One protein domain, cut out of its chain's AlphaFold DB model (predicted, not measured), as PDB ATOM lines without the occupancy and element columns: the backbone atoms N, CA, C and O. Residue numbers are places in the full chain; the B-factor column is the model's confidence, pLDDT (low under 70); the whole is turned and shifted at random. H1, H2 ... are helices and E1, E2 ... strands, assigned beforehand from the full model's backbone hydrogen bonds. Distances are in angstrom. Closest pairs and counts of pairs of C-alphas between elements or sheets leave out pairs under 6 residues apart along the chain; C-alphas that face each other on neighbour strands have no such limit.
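What this domain is: This is residues 23 to 198 of the 209 residues of the protein "Hypothetical protein" of Symbiodinium necroappetens (UniProt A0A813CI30). A strongly twisted sheet of four parallel strands makes the core, with helices over both of its faces: three layers, H1, H2 and H6 on one face and H5 on the other. At one end residues 96 to 101 stick out beyond H2, and at the other the small helix H4 lies off the body. The printed part has 176 residues, in the order E1 H1 E2 H2 H3 E3 H4 H5 E4 H6; the sheet's order is E3 E2 E1 E4, and the class is mixed, helices and strands. It is compact, with a radius of gyration of the C-alphas of 17.1 A and spans of 56 by 40 by 32 A.

Where its parts are: Find C-alpha 23 at (33.958, -14.944, -6.034); from there E1, residues 23 to 30, runs 22.7 A. H1, residues 33 to 48, is 23.6 A long with a kink of 35 degrees near residue 41. Next come E2, residues 59 to 67, 25.1 A, and the longest helix, H2, residues 75 to 96, 31.1 A, beginning at C-alpha 75, (53.967, -37.664, -2.648). Read on through H3, residues 109 to 113, E3, residues 116 to 121, and H4, residues 135 to 138. H5, residues 144 to 158, spans 21.3 A, E4 is residues 168 to 172, and H6, residues 183 to 196, runs 20.2 A to C-alpha 196 at (34.685, 0.214, -4.977).

How they stand to each other: Look first across the sheet: N 26 and O 62 of E1 and E2 are 2.8 A apart, N 65 and O 118 of E2 and E3 2.8 A, and N 170 and O 25 of E4 and E1 2.8 A, each within hydrogen-bond range. E1, H1, E2 and E2, H2 H3, E3 are strand-helix-strand units, parallel neighbour strands joined through helices, with right-handed crossovers; E3, H4 H5, E4 is a split one, with E2 E1 between its strands, also right-handed. H2 lies over E3 and E2 at a height over the sheet of 9.6 A; the closest C-alphas of H2 and E3 are those of Glu 85 and Ile 117, 5.8 A. H1 touches H2 at a shallow tilt of 22 degrees, the closest C-alphas being those of Val 36 and Ala 77, 5.8 A. H3 only grazes the sheet and touches H2, at Met 111 and Phe 88, whose C-alphas are 6.1 A apart. H6, on the same face as H2, runs slantwise to E1 at 54 degrees on the local plane. H5, on the opposite face, has a height over the sheet of 8.8 A. H4 is not on the sheet and is apart from H5. Every O i to N i+4 pair is within hydrogen-bond range in H2, H5 and H6; H1 has 10 of 12, H3 0 of 1 with 1 of 2 O i to N i+3 pairs, and H4 is too short for an i+4 pair.

The domain as a whole: The two C-alphas farthest apart, those of Ser 100 and Thr 138, are 57.8 A apart. The printed part has no cut; the links H2 to H3 and E3 to H4 are long. Look in the B-factor column for pLDDT under 70 at residues 98 to 107, 129 to 143 and 162 to 163; the mean of the printed part is 83.4.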
ATOM      1  N   HIS A  23      33.148 -13.735  -6.059       91.50
ATOM      2  CA  HIS A  23      33.958 -14.944  -6.034       91.50
ATOM      3  C   HIS A  23      35.395 -14.564  -5.687       91.50
ATOM      4  O   HIS A  23      36.113 -13.962  -6.486       91.50
ATOM      5  N   LEU A  24      35.801 -14.852  -4.454       93.75
ATOM      6  CA  LEU A  24      37.099 -14.475  -3.905       93.75
ATOM      7  C   LEU A  24      37.979 -15.713  -3.718       93.75
ATOM      8  O   LEU A  24      37.485 -16.793  -3.405       93.75
ATOM      9  N   ALA A  25      39.293 -15.547  -3.834       94.94
ATOM     10  CA  ALA A  25      40.248 -16.606  -3.514       94.94
ATOM     11  C   ALA A  25      41.241 -16.180  -2.432       94.94
ATOM     12  O   ALA A  25      41.770 -15.072  -2.441       94.94
ATOM     13  N   VAL A  26      41.575 -17.101  -1.539       94.62
ATOM     14  CA  VAL A  26      42.816 -17.078  -0.768       94.62
ATOM     15  C   VAL A  26      43.768 -18.053  -1.436       94.62
ATOM     16  O   VAL A  26      43.498 -19.247  -1.492       94.62
ATOM     17  N   VAL A  27      44.887 -17.558  -1.944       94.94
ATOM     18  CA  VAL A  27      45.880 -18.364  -2.651       94.94
ATOM     19  C   VAL A  27      47.088 -18.545  -1.749       94.94
ATOM     20  O   VAL A  27      47.744 -17.567  -1.397       94.94
ATOM     21  N   ARG A  28      47.403 -19.790  -1.393       93.31
ATOM     22  CA  ARG A  28      48.565 -20.123  -0.570       93.31
ATOM     23  C   ARG A  28      49.579 -20.918  -1.370       93.31
ATOM     24  O   ARG A  28      49.303 -22.035  -1.805       93.31
ATOM     25  N   VAL A  29      50.765 -20.341  -1.528       92.56
ATOM     26  CA  VAL A  29      51.885 -20.976  -2.227       92.56
ATOM     27  C   VAL A  29      52.724 -21.793  -1.247       92.56
ATOM     28  O   VAL A  29      52.908 -21.388  -0.103       92.56
ATOM     29  N   PHE A  30      53.242 -22.931  -1.701       91.62
ATOM     30  CA  PHE A  30      54.215 -23.749  -0.976       91.62
ATOM     31  C   PHE A  30      55.100 -24.523  -1.971       91.62
ATOM     32  O   PHE A  30      54.708 -24.778  -3.111       91.62
ATOM     33  N   SER A  31      56.328 -24.850  -1.576       89.00
ATOM     34  CA  SER A  31      57.382 -25.355  -2.467       89.00
ATOM     35  C   SER A  31      58.320 -26.344  -1.773       89.00
ATOM     36  O   SER A  31      58.620 -27.414  -2.318       89.00
ATOM     37  N   THR A  32      58.801 -25.980  -0.584       87.38
ATOM     38  CA  THR A  32      59.817 -26.722   0.172       87.38
ATOM     39  C   THR A  32      59.198 -27.688   1.180       87.38
ATOM     40  O   THR A  32      58.031 -27.558   1.537       87.38
ATOM     41  N   ASP A  33      59.984 -28.648   1.676       88.69
ATOM     42  CA  ASP A  33      59.526 -29.586   2.712       88.69
ATOM     43  C   ASP A  33      59.110 -28.860   4.007       88.69
ATOM     44  O   ASP A  33      58.155 -29.263   4.665       88.69
ATOM     45  N   GLU A  34      59.787 -27.758   4.345       88.81
ATOM     46  CA  GLU A  34      59.431 -26.897   5.480       88.81
ATOM     47  C   GLU A  34      58.063 -26.233   5.268       88.81
ATOM     48  O   GLU A  34      57.220 -26.239   6.158       88.81
ATOM     49  N   GLU A  35      57.791 -25.728   4.065       89.94
ATOM     50  CA  GLU A  35      56.498 -25.115   3.735       89.94
ATOM     51  C   GLU A  35      55.364 -26.145   3.645       89.94
ATOM     52  O   GLU A  35      54.225 -25.836   3.996       89.94
ATOM     53  N   VAL A  36      55.660 -27.379   3.223       91.94
ATOM     54  CA  VAL A  36      54.711 -28.503   3.291       91.94
ATOM     55  C   VAL A  36      54.339 -28.790   4.747       91.94
ATOM     56  O   VAL A  36      53.155 -28.931   5.054       91.94
ATOM     57  N   GLN A  37      55.321 -28.807   5.652       91.44
ATOM     58  CA  GLN A  37      55.068 -28.967   7.084       91.44
ATOM     59  C   GLN A  37      54.250 -27.792   7.650       91.44
ATOM     60  O   GLN A  37      53.273 -28.008   8.364       91.44
ATOM     61  N   LEU A  38      54.579 -26.547   7.289       90.00
ATOM     62  CA  LEU A  38      53.803 -25.372   7.705       90.00
ATOM     63  C   LEU A  38      52.352 -25.432   7.212       90.00
ATOM     64  O   LEU A  38      51.435 -24.999   7.919       90.00
ATOM     65  N   LEU A  39      52.116 -25.959   6.009       91.12
ATOM     66  CA  LEU A  39      50.769 -26.173   5.485       91.12
ATOM     67  C   LEU A  39      50.005 -27.217   6.312       91.12
ATOM     68  O   LEU A  39      48.861 -26.963   6.689       91.12
ATOM     69  N   GLU A  40      50.637 -28.342   6.647       90.25
ATOM     70  CA  GLU A  40      50.055 -29.379   7.511       90.25
ATOM     71  C   GLU A  40      49.679 -28.817   8.897       90.25
ATOM     72  O   GLU A  40      48.561 -29.003   9.386       90.25
ATOM     73  N   GLU A  41      50.576 -28.036   9.501       88.56
ATOM     74  CA  GLU A  41      50.384 -27.415  10.819       88.56
ATOM     75  C   GLU A  41      49.309 -26.312  10.828       88.56
ATOM     76  O   GLU A  41      48.780 -25.942  11.884       88.56
ATOM     77  N   SER A  42      48.919 -25.814   9.653       85.69
ATOM     78  CA  SER A  42      47.941 -24.732   9.543       85.69
ATOM     79  C   SER A  42      46.519 -25.162   9.867       85.69
ATOM     80  O   SER A  42      45.757 -24.351  10.385       85.69
ATOM     81  N   GLY A  43      46.154 -26.427   9.634       83.12
ATOM     82  CA  GLY A  43      44.827 -26.938   9.991       83.12
ATOM     83  C   GLY A  43      44.521 -26.764  11.489       83.12
ATOM     84  O   GLY A  43      43.549 -26.090  11.844       83.12
ATOM     85  N   PRO A  44      45.360 -27.307  12.394       83.25
ATOM     86  CA  PRO A  44      45.241 -27.068  13.831       83.25
ATOM     87  C   PRO A  44      45.340 -25.588  14.222       83.25
ATOM     88  O   PRO A  44      44.572 -25.137  15.075       83.25
ATOM     89  N   ALA A  45      46.253 -24.829  13.604       85.19
ATOM     90  CA  ALA A  45      46.446 -23.413  13.912       85.19
ATOM     91  C   ALA A  45      45.198 -22.577  13.582       85.19
ATOM     92  O   ALA A  45      44.757 -21.774  14.401       85.19
ATOM     93  N   TRP A  46      44.566 -22.809  12.432       86.81
ATOM     94  CA  TRP A  46      43.333 -22.123  12.031       86.81
ATOM     95  C   TRP A  46      42.115 -22.588  12.832       86.81
ATOM     96  O   TRP A  46      41.148 -21.845  12.962       86.81
ATOM     97  N   GLY A  47      42.164 -23.773  13.446       82.50
ATOM     98  CA  GLY A  47      41.186 -24.171  14.462       82.50
ATOM     99  C   GLY A  47      41.242 -23.309  15.732       82.50
ATOM    100  O   GLY A  47      40.214 -23.096  16.370       82.50
ATOM    101  N   GLN A  48      42.423 -22.792  16.094       85.38
ATOM    102  CA  GLN A  48      42.604 -21.884  17.238       85.38
ATOM    103  C   GLN A  48      42.351 -20.425  16.842       85.38
ATOM    104  O   GLN A  48      41.669 -19.688  17.556       85.38
ATOM    105  N   THR A  49      42.853 -20.037  15.672       88.00
ATOM    106  CA  THR A  49      42.735 -18.702  15.085       88.00
ATOM    107  C   THR A  49      41.777 -18.765  13.894       88.00
ATOM    108  O   THR A  49      42.196 -18.756  12.736       88.00
ATOM    109  N   SER A  50      40.476 -18.886  14.191       90.31
ATOM    110  CA  SER A  50      39.421 -19.099  13.183       90.31
ATOM    111  C   SER A  50      39.474 -18.046  12.065       90.31
ATOM    112  O   SER A  50      39.452 -16.859  12.393       90.31
ATOM    113  N   PRO A  51      39.469 -18.426  10.769       92.56
ATOM    114  CA  PRO A  51      39.505 -17.491   9.643       92.56
ATOM    115  C   PRO A  51      38.340 -16.514   9.590       92.56
ATOM    116  O   PRO A  51      38.555 -15.342   9.324       92.56
ATOM    117  N   CYS A  52      37.131 -16.970   9.901       92.56
ATOM    118  CA  CYS A  52      35.914 -16.161   9.909       92.56
ATOM    119  C   CYS A  52      35.171 -16.326  11.236       92.56
ATOM    120  O   CYS A  52      35.344 -17.330  11.944       92.56
ATOM    121  N   ALA A  53      34.344 -15.349  11.604       90.38
ATOM    122  CA  ALA A  53      33.397 -15.515  12.709       90.38
ATOM    123  C   ALA A  53      32.197 -16.372  12.273       90.38
ATOM    124  O   ALA A  53      31.821 -17.352  12.933       90.38
ATOM    125  N   VAL A  54      31.627 -16.018  11.123       88.88
ATOM    126  CA  VAL A  54      30.484 -16.664  10.471       88.88
ATOM    127  C   VAL A  54      30.809 -16.775   8.982       88.88
ATOM    128  O   VAL A  54      31.515 -15.925   8.453       88.88
ATOM    129  N   LYS A  55      30.316 -17.821   8.306       89.12
ATOM    130  CA  LYS A  55      30.462 -17.927   6.848       89.12
ATOM    131  C   LYS A  55      29.822 -16.704   6.182       89.12
ATOM    132  O   LYS A  55      28.690 -16.359   6.531       89.12
ATOM    133  N   SER A  56      30.531 -16.087   5.236       89.75
ATOM    134  CA  SER A  56      30.001 -14.948   4.487       89.75
ATOM    135  C   SER A  56      28.727 -15.326   3.727       89.75
ATOM    136  O   SER A  56      28.574 -16.437   3.218       89.75
ATOM    137  N   ASN A  57      27.795 -14.381   3.673       87.88
ATOM    138  CA  ASN A  57      26.615 -14.418   2.815       87.88
ATOM    139  C   ASN A  57      26.722 -13.438   1.634       87.88
ATOM    140  O   ASN A  57      25.735 -13.249   0.928       87.88
ATOM    141  N   MET A  58      27.865 -12.769   1.479       87.12
ATOM    142  CA  MET A  58      28.129 -11.777   0.436       87.12
ATOM    143  C   MET A  58      29.149 -12.270  -0.588       87.12
ATOM    144  O   MET A  58      29.128 -11.802  -1.726       87.12
ATOM    145  N   SER A  59      30.011 -13.206  -0.194       91.38
ATOM    146  CA  SER A  59      31.072 -13.726  -1.049       91.38
ATOM    147  C   SER A  59      31.200 -15.236  -0.911       91.38
ATOM    148  O   SER A  59      31.036 -15.798   0.175       91.38
ATOM    149  N   ASP A  60      31.532 -15.881  -2.020       93.31
ATOM    150  CA  ASP A  60      32.046 -17.241  -2.055       93.31
ATOM    151  C   ASP A  60      33.567 -17.167  -2.041       93.31
ATOM    152  O   ASP A  60      34.168 -16.560  -2.923       93.31
ATOM    153  N   ILE A  61      34.185 -17.727  -1.000       95.19
ATOM    154  CA  ILE A  61      35.627 -17.605  -0.777       95.19
ATOM    155  C   ILE A  61      36.272 -18.982  -0.856       95.19
ATOM    156  O   ILE A  61      36.014 -19.825   0.003       95.19
ATOM    157  N   ASP A  62      37.141 -19.199  -1.835       95.75
ATOM    158  CA  ASP A  62      37.854 -20.465  -2.003       95.75
ATOM    159  C   ASP A  62      39.285 -20.384  -1.473       95.75
ATOM    160  O   ASP A  62      39.932 -19.338  -1.522       95.75
ATOM    161  N   LEU A  63      39.800 -21.499  -0.955       95.38
ATOM    162  CA  LEU A  63      41.215 -21.662  -0.630       95.38
ATOM    163  C   LEU A  63      41.903 -22.434  -1.753       95.38
ATOM    164  O   LEU A  63      41.585 -23.597  -1.995       95.38
ATOM    165  N   ILE A  64      42.885 -21.811  -2.395       95.94
ATOM    166  CA  ILE A  64      43.651 -22.394  -3.495       95.94
ATOM    167  C   ILE A  64      45.073 -22.675  -3.025       95.94
ATOM    168  O   ILE A  64      45.847 -21.764  -2.731       95.94
ATOM    169  N   LEU A  65      45.421 -23.954  -2.962       95.75
ATOM    170  CA  LEU A  65      46.742 -24.443  -2.593       95.75
ATOM    171  C   LEU A  65      47.596 -24.578  -3.857       95.75
ATOM    172  O   LEU A  65      47.299 -25.375  -4.744       95.75
ATOM    173  N   VAL A  66      48.669 -23.797  -3.952       95.31
ATOM    174  CA  VAL A  66      49.517 -23.752  -5.146       95.31
ATOM    175  C   VAL A  66      50.878 -24.338  -4.830       95.31
ATOM    176  O   VAL A  66      51.700 -23.700  -4.169       95.31
ATOM    177  N   TYR A  67      51.141 -25.533  -5.352       94.62
ATOM    178  CA  TYR A  67      52.484 -26.091  -5.302       94.62
ATOM    179  C   TYR A  67      53.332 -25.488  -6.421       94.62
ATOM    180  O   TYR A  67      52.914 -25.451  -7.579       94.62
ATOM    181  N   SER A  68      54.521 -24.986  -6.093       91.81
ATOM    182  CA  SER A  68      55.396 -24.317  -7.069       91.81
ATOM    183  C   SER A  68      55.834 -25.253  -8.211       91.81
ATOM    184  O   SER A  68      55.990 -24.822  -9.355       91.81
ATOM    185  N   LYS A  69      55.996 -26.547  -7.924       91.25
ATOM    186  CA  LYS A  69      56.449 -27.576  -8.871       91.25
ATOM    187  C   LYS A  69      55.274 -28.460  -9.290       91.25
ATOM    188  O   LYS A  69      54.112 -28.135  -9.054       91.25
ATOM    189  N   ASP A  70      55.587 -29.578  -9.925       93.50
ATOM    190  CA  ASP A  70      54.627 -30.647 -10.182       93.50
ATOM    191  C   ASP A  70      54.254 -31.356  -8.865       93.50
ATOM    192  O   ASP A  70      55.110 -31.977  -8.229       93.50
ATOM    193  N   LEU A  71      52.995 -31.233  -8.436       94.50
ATOM    194  CA  LEU A  71      52.514 -31.803  -7.172       94.50
ATOM    195  C   LEU A  71      52.496 -33.332  -7.222       94.50
ATOM    196  O   LEU A  71      52.848 -33.975  -6.234       94.50
ATOM    197  N   ASP A  72      52.197 -33.916  -8.385       94.75
ATOM    198  CA  ASP A  72      52.166 -35.370  -8.573       94.75
ATOM    199  C   ASP A  72      53.563 -35.993  -8.417       94.75
ATOM    200  O   ASP A  72      53.708 -37.176  -8.101       94.75
ATOM    201  N   SER A  73      54.611 -35.182  -8.593       92.75
ATOM    202  CA  SER A  73      56.000 -35.596  -8.394       92.75
ATOM    203  C   SER A  73      56.451 -35.599  -6.925       92.75
ATOM    204  O   SER A  73      57.512 -36.153  -6.623       92.75
ATOM    205  N   ASN A  74      55.663 -35.028  -6.002       93.56
ATOM    206  CA  ASN A  74      55.970 -34.974  -4.572       93.56
ATOM    207  C   ASN A  74      54.855 -35.631  -3.731       93.56
ATOM    208  O   ASN A  74      53.906 -34.961  -3.319       93.56
ATOM    209  N   PRO A  75      54.987 -36.931  -3.397       95.94
ATOM    210  CA  PRO A  75      53.967 -37.664  -2.648       95.94
ATOM    211  C   PRO A  75      53.664 -37.092  -1.259       95.94
ATOM    212  O   PRO A  75      52.538 -37.222  -0.789       95.94
ATOM    213  N   ALA A  76      54.647 -36.477  -0.592       94.19
ATOM    214  CA  ALA A  76      54.447 -35.890   0.732       94.19
ATOM    215  C   ALA A  76      53.577 -34.629   0.643       94.19
ATOM    216  O   ALA A  76      52.584 -34.509   1.356       94.19
ATOM    217  N   ALA A  77      53.902 -33.733  -0.292       95.06
ATOM    218  CA  ALA A  77      53.109 -32.539  -0.568       95.06
ATOM    219  C   ALA A  77      51.682 -32.895  -1.023       95.06
ATOM    220  O   ALA A  77      50.710 -32.332  -0.518       95.06
ATOM    221  N   LEU A  78      51.554 -33.864  -1.936       96.75
ATOM    222  CA  LEU A  78      50.262 -34.332  -2.435       96.75
ATOM    223  C   LEU A  78      49.389 -34.890  -1.306       96.75
ATOM    224  O   LEU A  78      48.197 -34.599  -1.257       96.75
ATOM    225  N   GLN A  79      49.976 -35.657  -0.384       96.06
ATOM    226  CA  GLN A  79      49.241 -36.214   0.747       96.06
ATOM    227  C   GLN A  79      48.647 -35.111   1.637       96.06
ATOM    228  O   GLN A  79      47.458 -35.166   1.938       96.06
ATOM    229  N   VAL A  80      49.428 -34.080   1.981       94.75
ATOM    230  CA  VAL A  80      48.952 -32.949   2.802       94.75
ATOM    231  C   VAL A  80      47.796 -32.207   2.125       94.75
ATOM    232  O   VAL A  80      46.786 -31.910   2.765       94.75
ATOM    233  N   VAL A  81      47.905 -31.944   0.819       95.44
ATOM    234  CA  VAL A  81      46.828 -31.318   0.033       95.44
ATOM    235  C   VAL A  81      45.564 -32.177   0.050       95.44
ATOM    236  O   VAL A  81      44.477 -31.680   0.347       95.44
ATOM    237  N   MET A  82      45.707 -33.474  -0.222       95.06
ATOM    238  CA  MET A  82      44.587 -34.412  -0.247       95.06
ATOM    239  C   MET A  82      43.921 -34.534   1.124       95.06
ATOM    240  O   MET A  82      42.701 -34.650   1.201       95.06
ATOM    241  N   ASP A  83      44.680 -34.481   2.216       92.19
ATOM    242  CA  ASP A  83      44.124 -34.515   3.568       92.19
ATOM    243  C   ASP A  83      43.281 -33.268   3.875       92.19
ATOM    244  O   ASP A  83      42.201 -33.388   4.466       92.19
ATOM    245  N   LEU A  84      43.703 -32.088   3.409       91.88
ATOM    246  CA  LEU A  84      42.925 -30.850   3.530       91.88
ATOM    247  C   LEU A  84      41.639 -30.895   2.692       91.88
ATOM    248  O   LEU A  84      40.561 -30.603   3.218       91.88
ATOM    249  N   GLU A  85      41.719 -31.308   1.425       93.38
ATOM    250  CA  GLU A  85      40.544 -31.418   0.549       93.38
ATOM    251  C   GLU A  85      39.553 -32.477   1.049       93.38
ATOM    252  O   GLU A  85      38.351 -32.221   1.147       93.38
ATOM    253  N   ASN A  86      40.040 -33.656   1.445       91.50
ATOM    254  CA  ASN A  86      39.201 -34.712   2.012       91.50
ATOM    255  C   ASN A  86      38.579 -34.284   3.346       91.50
ATOM    256  O   ASN A  86      37.414 -34.596   3.615       91.50
ATOM    257  N   GLY A  87      39.331 -33.552   4.176       88.44
ATOM    258  CA  GLY A  87      38.828 -32.936   5.400       88.44
ATOM    259  C   GLY A  87      37.664 -31.986   5.115       88.44
ATOM    260  O   GLY A  87      36.607 -32.106   5.744       88.44
ATOM    261  N   PHE A  88      37.812 -31.126   4.105       91.25
ATOM    262  CA  PHE A  88      36.767 -30.201   3.666       91.25
ATOM    263  C   PHE A  88      35.528 -30.937   3.157       91.25
ATOM    264  O   PHE A  88      34.417 -30.680   3.619       91.25
ATOM    265  N   GLN A  89      35.698 -31.923   2.273       90.00
ATOM    266  CA  GLN A  89      34.574 -32.709   1.754       90.00
ATOM    267  C   GLN A  89      33.837 -33.455   2.867       90.00
ATOM    268  O   GLN A  89      32.604 -33.495   2.901       90.00
ATOM    269  N   LYS A  90      34.571 -34.016   3.831       86.25
ATOM    270  CA  LYS A  90      33.974 -34.647   5.008       86.25
ATOM    271  C   LYS A  90      33.173 -33.638   5.831       86.25
ATOM    272  O   LYS A  90      32.054 -33.959   6.229       86.25
ATOM    273  N   TYR A  91      33.709 -32.437   6.059       85.56
ATOM    274  CA  TYR A  91      32.997 -31.352   6.737       85.56
ATOM    275  C   TYR A  91      31.688 -30.994   6.016       85.56
ATOM    276  O   TYR A  91      30.620 -31.028   6.632       85.56
ATOM    277  N   MET A  92      31.748 -30.748   4.706       86.00
ATOM    278  CA  MET A  92      30.581 -30.388   3.893       86.00
ATOM    279  C   MET A  92      29.511 -31.485   3.891       86.00
ATOM    280  O   MET A  92      28.325 -31.208   4.082       86.00
ATOM    281  N   ASN A  93      29.920 -32.749   3.768       84.81
ATOM    282  CA  ASN A  93      29.007 -33.883   3.863       84.81
ATOM    283  C   ASN A  93      28.308 -33.934   5.229       84.81
ATOM    284  O   ASN A  93      27.095 -34.121   5.289       84.81
ATOM    285  N   MET A  94      29.031 -33.721   6.332       79.06
ATOM    286  CA  MET A  94      28.431 -33.723   7.673       79.06
ATOM    287  C   MET A  94      27.382 -32.616   7.857       79.06
ATOM    288  O   MET A  94      26.346 -32.877   8.475       79.06
ATOM    289  N   GLN A  95      27.617 -31.422   7.300       77.94
ATOM    290  CA  GLN A  95      26.646 -30.320   7.324       77.94
ATOM    291  C   GLN A  95      25.364 -30.679   6.561       77.94
ATOM    292  O   GLN A  95      24.262 -30.492   7.075       77.94
ATOM    293  N   ASN A  96      25.492 -31.288   5.377       75.00
ATOM    294  CA  ASN A  96      24.349 -31.662   4.537       75.00
ATOM    295  C   ASN A  96      23.422 -32.715   5.173       75.00
ATOM    296  O   ASN A  96      22.232 -32.755   4.864       75.00
ATOM    297  N   TYR A  97      23.938 -33.557   6.073       71.19
ATOM    298  CA  TYR A  97      23.152 -34.604   6.735       71.19
ATOM    299  C   TYR A  97      22.518 -34.179   8.074       71.19
ATOM    300  O   TYR A  97      21.967 -35.040   8.763       71.19
ATOM    301  N   ASN A  98      22.554 -32.890   8.460       64.19
ATOM    302  CA  ASN A  98      22.043 -32.397   9.756       64.19
ATOM    303  C   ASN A  98      22.536 -33.246  10.948       64.19
ATOM    304  O   ASN A  98      21.800 -33.501  11.907       64.19
ATOM    305  N   SER A  99      23.780 -33.735  10.884       60.53
ATOM    306  CA  SER A  99      24.352 -34.537  11.962       60.53
ATOM    307  C   SER A  99      24.578 -33.641  13.180       60.53
ATOM    308  O   SER A  99      25.530 -32.874  13.240       60.53
ATOM    309  N   SER A 100      23.699 -33.732  14.175       53.22
ATOM    310  CA  SER A 100      23.787 -33.000  15.448       53.22
ATOM    311  C   SER A 100      24.868 -33.537  16.400       53.22
ATOM    312  O   SER A 100      25.076 -32.973  17.469       53.22
ATOM    313  N   ASN A 101      25.602 -34.581  15.993       50.91
ATOM    314  CA  ASN A 101      26.777 -35.110  16.694       50.91
ATOM    315  C   ASN A 101      28.082 -34.421  16.266       50.91
ATOM    316  O   ASN A 101      29.167 -34.977  16.444       50.91
ATOM    317  N   VAL A 102      28.001 -33.219  15.691       50.22
ATOM    318  CA  VAL A 102      29.172 -32.357  15.555       50.22
ATOM    319  C   VAL A 102      29.511 -31.880  16.962       50.22
ATOM    320  O   VAL A 102      28.933 -30.924  17.474       50.22
ATOM    321  N   THR A 103      30.438 -32.572  17.617       47.28
ATOM    322  CA  THR A 103      31.229 -31.964  18.684       47.28
ATOM    323  C   THR A 103      31.986 -30.803  18.053       47.28
ATOM    324  O   THR A 103      33.085 -30.982  17.540       47.28
ATOM    325  N   SER A 104      31.352 -29.632  18.029       45.38
ATOM    326  CA  SER A 104      31.981 -28.336  17.798       45.38
ATOM    327  C   SER A 104      33.203 -28.259  18.711       45.38
ATOM    328  O   SER A 104      33.061 -28.322  19.936       45.38
ATOM    329  N   GLY A 105      34.390 -28.270  18.107       47.19
ATOM    330  CA  GLY A 105      35.656 -28.584  18.773       47.19
ATOM    331  C   GLY A 105      36.625 -29.454  17.964       47.19
ATOM    332  O   GLY A 105      37.599 -29.939  18.537       47.19
ATOM    333  N   THR A 106      36.395 -29.682  16.666       53.56
ATOM    334  CA  THR A 106      37.337 -30.443  15.822       53.56
ATOM    335  C   THR A 106      38.221 -29.519  14.989       53.56
ATOM    336  O   THR A 106      37.821 -28.411  14.640       53.56
ATOM    337  N   SER A 107      39.419 -29.989  14.633       62.56
ATOM    338  CA  SER A 107      40.448 -29.316  13.816       62.56
ATOM    339  C   SER A 107      39.995 -28.808  12.436       62.56
ATOM    340  O   SER A 107      40.814 -28.301  11.679       62.56
ATOM    341  N   TYR A 108      38.716 -28.965  12.095       72.25
ATOM    342  CA  TYR A 108      38.121 -28.675  10.796       72.25
ATOM    343  C   TYR A 108      36.981 -27.648  10.870       72.25
ATOM    344  O   TYR A 108      36.425 -27.295   9.839       72.25
ATOM    345  N   ASP A 109      36.626 -27.128  12.053       81.75
ATOM    346  CA  ASP A 109      35.522 -26.161  12.192       81.75
ATOM    347  C   ASP A 109      35.768 -24.867  11.390       81.75
ATOM    348  O   ASP A 109      34.819 -24.216  10.951       81.75
ATOM    349  N   TRP A 110      37.036 -24.515  11.159       89.44
ATOM    350  CA  TRP A 110      37.437 -23.378  10.330       89.44
ATOM    351  C   TRP A 110      37.074 -23.550   8.850       89.44
ATOM    352  O   TRP A 110      36.888 -22.557   8.152       89.44
ATOM    353  N   MET A 111      36.923 -24.789   8.366       91.62
ATOM    354  CA  MET A 111      36.630 -25.080   6.956       91.62
ATOM    355  C   MET A 111      35.283 -24.509   6.508       91.62
ATOM    356  O   MET A 111      35.094 -24.229   5.328       91.62
ATOM    357  N   LYS A 112      34.376 -24.238   7.456       91.12
ATOM    358  CA  LYS A 112      33.105 -23.541   7.216       91.12
ATOM    359  C   LYS A 112      33.269 -22.164   6.574       91.12
ATOM    360  O   LYS A 112      32.313 -21.650   6.005       91.12
ATOM    361  N   CYS A 113      34.436 -21.544   6.742       93.12
ATOM    362  CA  CYS A 113      34.719 -20.204   6.249       93.12
ATOM    363  C   CYS A 113      34.935 -20.159   4.737       93.12
ATOM    364  O   CYS A 113      34.872 -19.078   4.164       93.12
ATOM    365  N   PHE A 114      35.150 -21.313   4.105       94.94
ATOM    366  CA  PHE A 114      35.409 -21.420   2.678       94.94
ATOM    367  C   PHE A 114      34.208 -22.025   1.929       94.94
ATOM    368  O   PHE A 114      33.346 -22.704   2.509       94.94
ATOM    369  N   SER A 115      34.115 -21.743   0.633       94.44
ATOM    370  CA  SER A 115      33.167 -22.359  -0.303       94.44
ATOM    371  C   SER A 115      33.777 -23.576  -1.005       94.44
ATOM    372  O   SER A 115      33.061 -24.554  -1.230       94.44
ATOM    373  N   GLY A 116      35.096 -23.583  -1.181       94.56
ATOM    374  CA  GLY A 116      35.881 -24.703  -1.678       94.56
ATOM    375  C   GLY A 116      37.326 -24.679  -1.179       94.56
ATOM    376  O   GLY A 116      37.860 -23.644  -0.777       94.56
ATOM    377  N   ILE A 117      37.958 -25.852  -1.195       95.12
ATOM    378  CA  ILE A 117      39.414 -26.000  -1.108       95.12
ATOM    379  C   ILE A 117      39.845 -26.740  -2.368       95.12
ATOM    380  O   ILE A 117      39.298 -27.805  -2.666       95.12
ATOM    381  N   HIS A 118      40.789 -26.155  -3.094       94.56
ATOM    382  CA  HIS A 118      41.297 -26.665  -4.361       94.56
ATOM    383  C   HIS A 118      42.818 -26.601  -4.385       94.56
ATOM    384  O   HIS A 118      43.433 -25.834  -3.639       94.56
ATOM    385  N   HIS A 119      43.428 -27.343  -5.301       95.69
ATOM    386  CA  HIS A 119      44.858 -27.265  -5.550       95.69
ATOM    387  C   HIS A 119      45.195 -27.111  -7.029       95.69
ATOM    388  O   HIS A 119      44.423 -27.469  -7.918       95.69
ATOM    389  N   MET A 120      46.394 -26.594  -7.281       94.94
ATOM    390  CA  MET A 120      47.009 -26.554  -8.603       94.94
ATOM    391  C   MET A 120      48.536 -26.614  -8.494       94.94
ATOM    392  O   MET A 120      49.127 -26.304  -7.457       94.94
ATOM    393  N   SER A 121      49.179 -26.965  -9.604       94.88
ATOM    394  CA  SER A 121      50.632 -26.919  -9.762       94.88
ATOM    395  C   SER A 121      51.037 -25.759 -10.661       94.88
ATOM    396  O   SER A 121      50.515 -25.604 -11.763       94.88
ATOM    397  N   ALA A 122      52.024 -24.972 -10.235       91.88
ATOM    398  CA  ALA A 122      52.609 -23.933 -11.081       91.88
ATOM    399  C   ALA A 122      53.590 -24.503 -12.128       91.88
ATOM    400  O   ALA A 122      53.931 -23.809 -13.091       91.88
ATOM    401  N   MET A 123      53.982 -25.780 -11.991       92.69
ATOM    402  CA  MET A 123      54.785 -26.535 -12.965       92.69
ATOM    403  C   MET A 123      56.130 -25.869 -13.295       92.69
ATOM    404  O   MET A 123      56.569 -25.882 -14.449       92.69
ATOM    405  N   LEU A 124      56.787 -25.260 -12.300       87.94
ATOM    406  CA  LEU A 124      58.122 -24.697 -12.497       87.94
ATOM    407  C   LEU A 124      59.121 -25.807 -12.827       87.94
ATOM    408  O   LEU A 124      59.170 -26.850 -12.173       87.94
ATOM    409  N   ASN A 125      59.949 -25.560 -13.839       81.88
ATOM    410  CA  ASN A 125      61.076 -26.432 -14.143       81.88
ATOM    411  C   ASN A 125      62.270 -26.137 -13.198       81.88
ATOM    412  O   ASN A 125      62.305 -25.075 -12.572       81.88
ATOM    413  N   PRO A 126      63.284 -27.020 -13.113       75.62
ATOM    414  CA  PRO A 126      64.428 -26.825 -12.213       75.62
ATOM    415  C   PRO A 126      65.233 -25.536 -12.449       75.62
ATOM    416  O   PRO A 126      65.940 -25.076 -11.559       75.62
ATOM    417  N   GLU A 127      65.159 -24.957 -13.650       71.56
ATOM    418  CA  GLU A 127      65.853 -23.714 -14.008       71.56
ATOM    419  C   GLU A 127      65.097 -22.470 -13.515       71.56
ATOM    420  O   GLU A 127      65.699 -21.417 -13.316       71.56
ATOM    421  N   GLN A 128      63.782 -22.594 -13.321       72.81
ATOM    422  CA  GLN A 128      62.894 -21.574 -12.758       72.81
ATOM    423  C   GLN A 128      62.777 -21.700 -11.236       72.81
ATOM    424  O   GLN A 128      62.588 -20.703 -10.544       72.81
ATOM    425  N   ASP A 129      62.918 -22.913 -10.709       68.38
ATOM    426  CA  ASP A 129      62.839 -23.244  -9.286       68.38
ATOM    427  C   ASP A 129      64.154 -22.944  -8.540       68.38
ATOM    428  O   ASP A 129      64.746 -23.781  -7.862       68.38
ATOM    429  N   VAL A 130      64.654 -21.713  -8.679       62.06
ATOM    430  CA  VAL A 130      65.878 -21.256  -8.003       62.06
ATOM    431  C   VAL A 130      65.539 -20.722  -6.606       62.06
ATOM    432  O   VAL A 130      65.861 -19.586  -6.260       62.06
ATOM    433  N   TYR A 131      64.882 -21.546  -5.790       55.47
ATOM    434  CA  TYR A 131      64.784 -21.337  -4.345       55.47
ATOM    435  C   TYR A 131      66.072 -21.863  -3.685       55.47
ATOM    436  O   TYR A 131      66.096 -22.919  -3.065       55.47
ATOM    437  N   ASP A 132      67.196 -21.158  -3.871       54.75
ATOM    438  CA  ASP A 132      68.406 -21.401  -3.070       54.75
ATOM    439  C   ASP A 132      68.316 -20.542  -1.807       54.75
ATOM    440  O   ASP A 132      68.234 -19.316  -1.873       54.75
ATOM    441  N   ASN A 133      68.396 -21.185  -0.651       49.03
ATOM    442  CA  ASN A 133      68.419 -20.603   0.690       49.03
ATOM    443  C   ASN A 133      69.565 -19.569   0.845       49.03
ATOM    444  O   ASN A 133      69.577 -18.765   1.774       49.03
ATOM    445  N   ARG A 134      70.549 -19.575  -0.071       50.62
ATOM    446  CA  ARG A 134      71.676 -18.623  -0.160       50.62
ATOM    447  C   ARG A 134      71.435 -17.451  -1.133       50.62
ATOM    448  O   ARG A 134      72.282 -16.557  -1.250       50.62
ATOM    449  N   GLY A 135      70.288 -17.443  -1.816       52.25
ATOM    450  CA  GLY A 135      69.993 -16.718  -3.056       52.25
ATOM    451  C   GLY A 135      70.124 -15.198  -3.004       52.25
ATOM    452  O   GLY A 135      70.475 -14.593  -4.017       52.25
ATOM    453  N   TYR A 136      69.974 -14.571  -1.833       46.62
ATOM    454  CA  TYR A 136      70.133 -13.116  -1.719       46.62
ATOM    455  C   TYR A 136      71.584 -12.650  -1.940       46.62
ATOM    456  O   TYR A 136      71.822 -11.545  -2.425       46.62
ATOM    457  N   THR A 137      72.571 -13.490  -1.611       51.09
ATOM    458  CA  THR A 137      73.994 -13.096  -1.638       51.09
ATOM    459  C   THR A 137      74.753 -13.565  -2.877       51.09
ATOM    460  O   THR A 137      75.768 -12.962  -3.225       51.09
ATOM    461  N   THR A 138      74.266 -14.597  -3.573       53.62
ATOM    462  CA  THR A 138      75.012 -15.265  -4.654       53.62
ATOM    463  C   THR A 138      74.313 -15.277  -6.013       53.62
ATOM    464  O   THR A 138      75.018 -15.361  -7.018       53.62
ATOM    465  N   ASN A 139      72.980 -15.155  -6.104       54.03
ATOM    466  CA  ASN A 139      72.280 -15.280  -7.388       54.03
ATOM    467  C   ASN A 139      71.142 -14.259  -7.562       54.03
ATOM    468  O   ASN A 139      70.055 -14.412  -7.018       54.03
ATOM    469  N   LYS A 140      71.357 -13.245  -8.413       52.88
ATOM    470  CA  LYS A 140      70.365 -12.197  -8.737       52.88
ATOM    471  C   LYS A 140      69.066 -12.725  -9.371       52.88
ATOM    472  O   LYS A 140      68.105 -11.968  -9.461       52.88
ATOM    473  N   HIS A 141      69.029 -13.984  -9.809       56.56
ATOM    474  CA  HIS A 141      67.862 -14.604 -10.441       56.56
ATOM    475  C   HIS A 141      66.911 -15.319  -9.466       56.56
ATOM    476  O   HIS A 141      65.941 -15.916  -9.924       56.56
ATOM    477  N   TRP A 142      67.124 -15.231  -8.148       60.00
ATOM    478  CA  TRP A 142      66.259 -15.864  -7.136       60.00
ATOM    479  C   TRP A 142      64.774 -15.447  -7.230       60.00
ATOM    480  O   TRP A 142      63.888 -16.232  -6.922       60.00
ATOM    481  N   VAL A 143      64.482 -14.247  -7.746       65.25
ATOM    482  CA  VAL A 143      63.105 -13.746  -7.954       65.25
ATOM    483  C   VAL A 143      62.367 -14.402  -9.131       65.25
ATOM    484  O   VAL A 143      61.172 -14.178  -9.307       65.25
ATOM    485  N   SER A 144      63.057 -15.175  -9.976       74.88
ATOM    486  CA  SER A 144      62.456 -15.764 -11.183       74.88
ATOM    487  C   SER A 144      61.383 -16.808 -10.865       74.88
ATOM    488  O   SER A 144      60.324 -16.777 -11.489       74.88
ATOM    489  N   GLY A 145      61.615 -17.655  -9.860       79.12
ATOM    490  CA  GLY A 145      60.652 -18.655  -9.397       79.12
ATOM    491  C   GLY A 145      59.364 -18.032  -8.854       79.12
ATOM    492  O   GLY A 145      58.303 -18.256  -9.436       79.12
ATOM    493  N   PRO A 146      59.425 -17.180  -7.813       80.81
ATOM    494  CA  PRO A 146      58.245 -16.499  -7.274       80.81
ATOM    495  C   PRO A 146      57.433 -15.743  -8.334       80.81
ATOM    496  O   PRO A 146      56.209 -15.844  -8.370       80.81
ATOM    497  N   ASN A 147      58.105 -15.049  -9.261       84.62
ATOM    498  CA  ASN A 147      57.429 -14.344 -10.353       84.62
ATOM    499  C   ASN A 147      56.744 -15.298 -11.342       84.62
ATOM    500  O   ASN A 147      55.672 -14.980 -11.860       84.62
ATOM    501  N   ALA A 148      57.343 -16.460 -11.620       87.50
ATOM    502  CA  ALA A 148      56.731 -17.478 -12.466       87.50
ATOM    503  C   ALA A 148      55.477 -18.066 -11.804       87.50
ATOM    504  O   ALA A 148      54.446 -18.173 -12.467       87.50
ATOM    505  N   VAL A 149      55.533 -18.362 -10.500       89.62
ATOM    506  CA  VAL A 149      54.368 -18.819  -9.726       89.62
ATOM    507  C   VAL A 149      53.266 -17.759  -9.732       89.62
ATOM    508  O   VAL A 149      52.126 -18.069 -10.064       89.62
ATOM    509  N   PHE A 150      53.603 -16.495  -9.460       89.31
ATOM    510  CA  PHE A 150      52.636 -15.396  -9.498       89.31
ATOM    511  C   PHE A 150      51.964 -15.258 -10.870       89.31
ATOM    512  O   PHE A 150      50.745 -15.146 -10.959       89.31
ATOM    513  N   SER A 151      52.743 -15.322 -11.954       89.50
ATOM    514  CA  SER A 151      52.219 -15.264 -13.322       89.50
ATOM    515  C   SER A 151      51.254 -16.417 -13.626       89.50
ATOM    516  O   SER A 151      50.222 -16.218 -14.273       89.50
ATOM    517  N   LYS A 152      51.552 -17.621 -13.121       90.31
ATOM    518  CA  LYS A 152      50.662 -18.782 -13.228       90.31
ATOM    519  C   LYS A 152      49.367 -18.579 -12.460       90.31
ATOM    520  O   LYS A 152      48.313 -18.759 -13.051       90.31
ATOM    521  N   ILE A 153      49.438 -18.126 -11.210       92.06
ATOM    522  CA  ILE A 153      48.257 -17.801 -10.400       92.06
ATOM    523  C   ILE A 153      47.388 -16.774 -11.126       92.06
ATOM    524  O   ILE A 153      46.217 -17.030 -11.357       92.06
ATOM    525  N   MET A 154      47.971 -15.658 -11.570       90.06
ATOM    526  CA  MET A 154      47.247 -14.640 -12.338       90.06
ATOM    527  C   MET A 154      46.581 -15.226 -13.585       90.06
ATOM    528  O   MET A 154      45.454 -14.870 -13.907       90.06
ATOM    529  N   THR A 155      47.265 -16.121 -14.298       89.12
ATOM    530  CA  THR A 155      46.682 -16.762 -15.478       89.12
ATOM    531  C   THR A 155      45.485 -17.621 -15.087       89.12
ATOM    532  O   THR A 155      44.427 -17.429 -15.666       89.12
ATOM    533  N   GLU A 156      45.614 -18.510 -14.103       87.94
ATOM    534  CA  GLU A 156      44.533 -19.422 -13.698       87.94
ATOM    535  C   GLU A 156      43.337 -18.694 -13.069       87.94
ATOM    536  O   GLU A 156      42.195 -19.034 -13.356       87.94
ATOM    537  N   MET A 157      43.571 -17.646 -12.271       87.81
ATOM    538  CA  MET A 157      42.484 -16.883 -11.637       87.81
ATOM    539  C   MET A 157      41.602 -16.146 -12.656       87.81
ATOM    540  O   MET A 157      40.434 -15.880 -12.378       87.81
ATOM    541  N   PHE A 158      42.152 -15.810 -13.831       82.75
ATOM    542  CA  PHE A 158      41.488 -14.968 -14.830       82.75
ATOM    543  C   PHE A 158      41.329 -15.621 -16.215       82.75
ATOM    544  O   PHE A 158      40.892 -14.948 -17.149       82.75
ATOM    545  N   SER A 159      41.694 -16.897 -16.386       79.25
ATOM    546  CA  SER A 159      41.570 -17.630 -17.660       79.25
ATOM    547  C   SER A 159      40.235 -18.357 -17.828       79.25
ATOM    548  O   SER A 159      39.942 -18.820 -18.934       79.25
ATOM    549  N   ALA A 160      39.449 -18.475 -16.756       73.00
ATOM    550  CA  ALA A 160      38.162 -19.156 -16.759       73.00
ATOM    551  C   ALA A 160      37.085 -18.377 -17.538       73.00
ATOM    552  O   ALA A 160      37.248 -17.202 -17.878       73.00
ATOM    553  N   GLU A 161      35.959 -19.037 -17.825       72.94
ATOM    554  CA  GLU A 161      34.777 -18.344 -18.341       72.94
ATOM    555  C   GLU A 161      34.318 -17.279 -17.329       72.94
ATOM    556  O   GLU A 161      34.462 -17.494 -16.128       72.94
ATOM    557  N   PRO A 162      33.712 -16.153 -17.757       69.81
ATOM    558  CA  PRO A 162      33.382 -15.045 -16.853       69.81
ATOM    559  C   PRO A 162      32.525 -15.409 -15.633       69.81
ATOM    560  O   PRO A 162      32.489 -14.642 -14.678       69.81
ATOM    561  N   ALA A 163      31.799 -16.529 -15.679       61.19
ATOM    562  CA  ALA A 163      30.991 -17.025 -14.566       61.19
ATOM    563  C   ALA A 163      31.808 -17.745 -13.476       61.19
ATOM    564  O   ALA A 163      31.321 -17.861 -12.360       61.19
ATOM    565  N   ASP A 164      33.015 -18.206 -13.809       72.81
ATOM    566  CA  ASP A 164      33.911 -18.986 -12.947       72.81
ATOM    567  C   ASP A 164      35.211 -18.211 -12.625       72.81
ATOM    568  O   ASP A 164      36.149 -18.762 -12.051       72.81
ATOM    569  N   MET A 165      35.303 -16.944 -13.053       82.06
ATOM    570  CA  MET A 165      36.444 -16.070 -12.781       82.06
ATOM    571  C   MET A 165      36.372 -15.512 -11.363       82.06
ATOM    572  O   MET A 165      35.336 -15.001 -10.940       82.06
ATOM    573  N   TYR A 166      37.519 -15.488 -10.688       90.19
ATOM    574  CA  TYR A 166      37.635 -14.795  -9.413       90.19
ATOM    575  C   TYR A 166      37.633 -13.279  -9.622       90.19
ATOM    576  O   TYR A 166      38.345 -12.746 -10.477       90.19
ATOM    577  N   ASP A 167      36.877 -12.569  -8.791       89.81
ATOM    578  CA  ASP A 167      36.852 -11.108  -8.761       89.81
ATOM    579  C   ASP A 167      38.129 -10.542  -8.126       89.81
ATOM    580  O   ASP A 167      38.642  -9.498  -8.535       89.81
ATOM    581  N   THR A 168      38.639 -11.200  -7.083       90.50
ATOM    582  CA  THR A 168      39.833 -10.788  -6.330       90.50
ATOM    583  C   THR A 168      40.456 -11.997  -5.642       90.50
ATOM    584  O   THR A 168      39.750 -12.884  -5.165       90.50
ATOM    585  N   PHE A 169      41.786 -12.019  -5.535       92.06
ATOM    586  CA  PHE A 169      42.482 -13.008  -4.720       92.06
ATOM    587  C   PHE A 169      43.461 -12.360  -3.740       92.06
ATOM    588  O   PHE A 169      44.111 -11.359  -4.047       92.06
ATOM    589  N   PHE A 170      43.590 -12.965  -2.564       92.00
ATOM    590  CA  PHE A 170      44.642 -12.686  -1.599       92.00
ATOM    591  C   PHE A 170      45.779 -13.681  -1.787       92.00
ATOM    592  O   PHE A 170      45.595 -14.879  -1.586       92.00
ATOM    593  N   LEU A 171      46.958 -13.186  -2.158       91.69
ATOM    594  CA  LEU A 171      48.163 -14.005  -2.199       91.69
ATOM    595  C   LEU A 171      48.788 -14.066  -0.809       91.69
ATOM    596  O   LEU A 171      49.410 -13.108  -0.353       91.69
ATOM    597  N   MET A 172      48.626 -15.206  -0.153       87.88
ATOM    598  CA  MET A 172      49.256 -15.505   1.119       87.88
ATOM    599  C   MET A 172      50.707 -15.934   0.871       87.88
ATOM    600  O   MET A 172      50.956 -16.881   0.117       87.88
ATOM    601  N   GLU A 173      51.661 -15.232   1.490       78.94
ATOM    602  CA  GLU A 173      53.068 -15.648   1.468       78.94
ATOM    603  C   GLU A 173      53.228 -17.040   2.101       78.94
ATOM    604  O   GLU A 173      52.399 -17.485   2.896       78.94
ATOM    605  N   MET A 174      54.277 -17.761   1.709       73.62
ATOM    606  CA  MET A 174      54.412 -19.197   1.998       73.62
ATOM    607  C   MET A 174      54.583 -19.486   3.498       73.62
ATOM    608  O   MET A 174      54.119 -20.512   3.996       73.62
ATOM    609  N   ASP A 175      55.208 -18.554   4.215       72.56
ATOM    610  CA  ASP A 175      55.450 -18.566   5.657       72.56
ATOM    611  C   ASP A 175      54.438 -17.715   6.442       72.56
ATOM    612  O   ASP A 175      54.555 -17.566   7.661       72.56
ATOM    613  N   ALA A 176      53.417 -17.166   5.778       79.31
ATOM    614  CA  ALA A 176      52.411 -16.374   6.459       79.31
ATOM    615  C   ALA A 176      51.555 -17.263   7.377       79.31
ATOM    616  O   ALA A 176      50.971 -18.269   6.964       79.31
ATOM    617  N   VAL A 177      51.427 -16.839   8.634       81.62
ATOM    618  CA  VAL A 177      50.577 -17.481   9.642       81.62
ATOM    619  C   VAL A 177      49.616 -16.437  10.206       81.62
ATOM    620  O   VAL A 177      50.061 -15.369  10.632       81.62
ATOM    621  N   PRO A 178      48.297 -16.701  10.243       81.62
ATOM    622  CA  PRO A 178      47.362 -15.767  10.843       81.62
ATOM    623  C   PRO A 178      47.600 -15.630  12.347       81.62
ATOM    624  O   PRO A 178      47.595 -16.617  13.082       81.62
ATOM    625  N   ILE A 179      47.751 -14.389  12.807       83.19
ATOM    626  CA  ILE A 179      47.939 -14.051  14.230       83.19
ATOM    627  C   ILE A 179      46.665 -13.510  14.894       83.19
ATOM    628  O   ILE A 179      46.601 -13.390  16.115       83.19
ATOM    629  N   LYS A 180      45.636 -13.194  14.098       86.69
ATOM    630  CA  LYS A 180      44.336 -12.688  14.554       86.69
ATOM    631  C   LYS A 180      43.215 -13.554  14.008       86.69
ATOM    632  O   LYS A 180      43.222 -13.907  12.830       86.69
ATOM    633  N   SER A 181      42.239 -13.859  14.858       90.31
ATOM    634  CA  SER A 181      40.985 -14.468  14.417       90.31
ATOM    635  C   SER A 181      40.248 -13.527  13.469       90.31
ATOM    636  O   SER A 181      40.407 -12.309  13.551       90.31
ATOM    637  N   HIS A 182      39.399 -14.099  12.622       92.50
ATOM    638  CA  HIS A 182      38.516 -13.370  11.710       92.50
ATOM    639  C   HIS A 182      39.276 -12.612  10.607       92.50
ATOM    640  O   HIS A 182      38.793 -11.626  10.059       92.50
ATOM    641  N   TRP A 183      40.484 -13.073  10.271       90.31
ATOM    642  CA  TRP A 183      41.320 -12.475   9.229       90.31
ATOM    643  C   TRP A 183      40.695 -12.559   7.828       90.31
ATOM    644  O   TRP A 183      40.966 -11.702   6.991       90.31
ATOM    645  N   LEU A 184      39.840 -13.553   7.575       92.31
ATOM    646  CA  LEU A 184      39.118 -13.690   6.313       92.31
ATOM    647  C   LEU A 184      38.012 -12.636   6.179       92.31
ATOM    648  O   LEU A 184      37.812 -12.112   5.089       92.31
ATOM    649  N   ASP A 185      37.363 -12.270   7.288       92.38
ATOM    650  CA  ASP A 185      36.339 -11.214   7.325       92.38
ATOM    651  C   ASP A 185      36.970  -9.845   6.981       92.38
ATOM    652  O   ASP A 185      36.392  -9.020   6.266       92.38
ATOM    653  N   GLN A 186      38.206  -9.620   7.448       89.81
ATOM    654  CA  GLN A 186      39.005  -8.452   7.075       89.81
ATOM    655  C   GLN A 186      39.385  -8.483   5.590       89.81
ATOM    656  O   GLN A 186      39.224  -7.474   4.907       89.81
ATOM    657  N   PHE A 187      39.857  -9.625   5.078       90.31
ATOM    658  CA  PHE A 187      40.174  -9.771   3.656       90.31
ATOM    659  C   PHE A 187      38.961  -9.475   2.766       90.31
ATOM    660  O   PHE A 187      39.079  -8.693   1.825       90.31
ATOM    661  N   GLU A 188      37.798 -10.046   3.081       91.94
ATOM    662  CA  GLU A 188      36.564  -9.795   2.341       91.94
ATOM    663  C   GLU A 188      36.239  -8.295   2.316       91.94
ATOM    664  O   GLU A 188      36.013  -7.727   1.249       91.94
ATOM    665  N   THR A 189      36.304  -7.628   3.472       90.69
ATOM    666  CA  THR A 189      36.090  -6.175   3.564       90.69
ATOM    667  C   THR A 189      37.051  -5.405   2.652       90.69
ATOM    668  O   THR A 189      36.629  -4.527   1.901       90.69
ATOM    669  N   GLU A 190      38.339  -5.753   2.670       89.81
ATOM    670  CA  GLU A 190      39.346  -5.098   1.834       89.81
ATOM    671  C   GLU A 190      39.148  -5.360   0.337       89.81
ATOM    672  O   GLU A 190      39.409  -4.459  -0.464       89.81
ATOM    673  N   ALA A 191      38.664  -6.544  -0.047       89.75
ATOM    674  CA  ALA A 191      38.338  -6.881  -1.432       89.75
ATOM    675  C   ALA A 191      37.167  -6.032  -1.958       89.75
ATOM    676  O   ALA A 191      37.269  -5.441  -3.038       89.75
ATOM    677  N   HIS A 192      36.100  -5.871  -1.165       89.12
ATOM    678  CA  HIS A 192      34.987  -4.971  -1.502       89.12
ATOM    679  C   HIS A 192      35.463  -3.519  -1.639       89.12
ATOM    680  O   HIS A 192      35.163  -2.854  -2.632       89.12
ATOM    681  N   GLU A 193      36.293  -3.040  -0.706       89.44
ATOM    682  CA  GLU A 193      36.887  -1.699  -0.789       89.44
ATOM    683  C   GLU A 193      37.768  -1.518  -2.036       89.44
ATOM    684  O   GLU A 193      37.774  -0.446  -2.644       89.44
ATOM    685  N   MET A 194      38.545  -2.535  -2.421       88.19
ATOM    686  CA  MET A 194      39.357  -2.500  -3.641       88.19
ATOM    687  C   MET A 194      38.491  -2.342  -4.886       88.19
ATOM    688  O   MET A 194      38.801  -1.495  -5.730       88.19
ATOM    689  N   ALA A 195      37.405  -3.111  -4.970       84.38
ATOM    690  CA  ALA A 195      36.456  -3.038  -6.070       84.38
ATOM    691  C   ALA A 195      35.802  -1.648  -6.159       84.38
ATOM    692  O   ALA A 195      35.793  -1.043  -7.233       84.38
ATOM    693  N   ASP A 196      35.340  -1.100  -5.033       86.25
ATOM    694  CA  ASP A 196      34.685   0.214  -4.977       86.25
ATOM    695  C   ASP A 196      35.624   1.369  -5.364       86.25
ATOM    696  O   ASP A 196      35.199   2.365  -5.955       86.25
ATOM    697  N   ASN A 197      36.918   1.230  -5.069       86.44
ATOM    698  CA  ASN A 197      37.935   2.238  -5.368       86.44
ATOM    699  C   ASN A 197      38.676   2.006  -6.699       86.44
ATOM    700  O   ASN A 197      39.620   2.740  -6.997       86.44
ATOM    701  N   ASN A 198      38.271   1.019  -7.510       84.62
ATOM    702  CA  ASN A 198      38.952   0.622  -8.752       84.62
ATOM    703  C   ASN A 198      40.462   0.352  -8.564       84.62
ATOM    704  O   ASN A 198      41.293   0.775  -9.374       84.62
TER     705      ASN A 198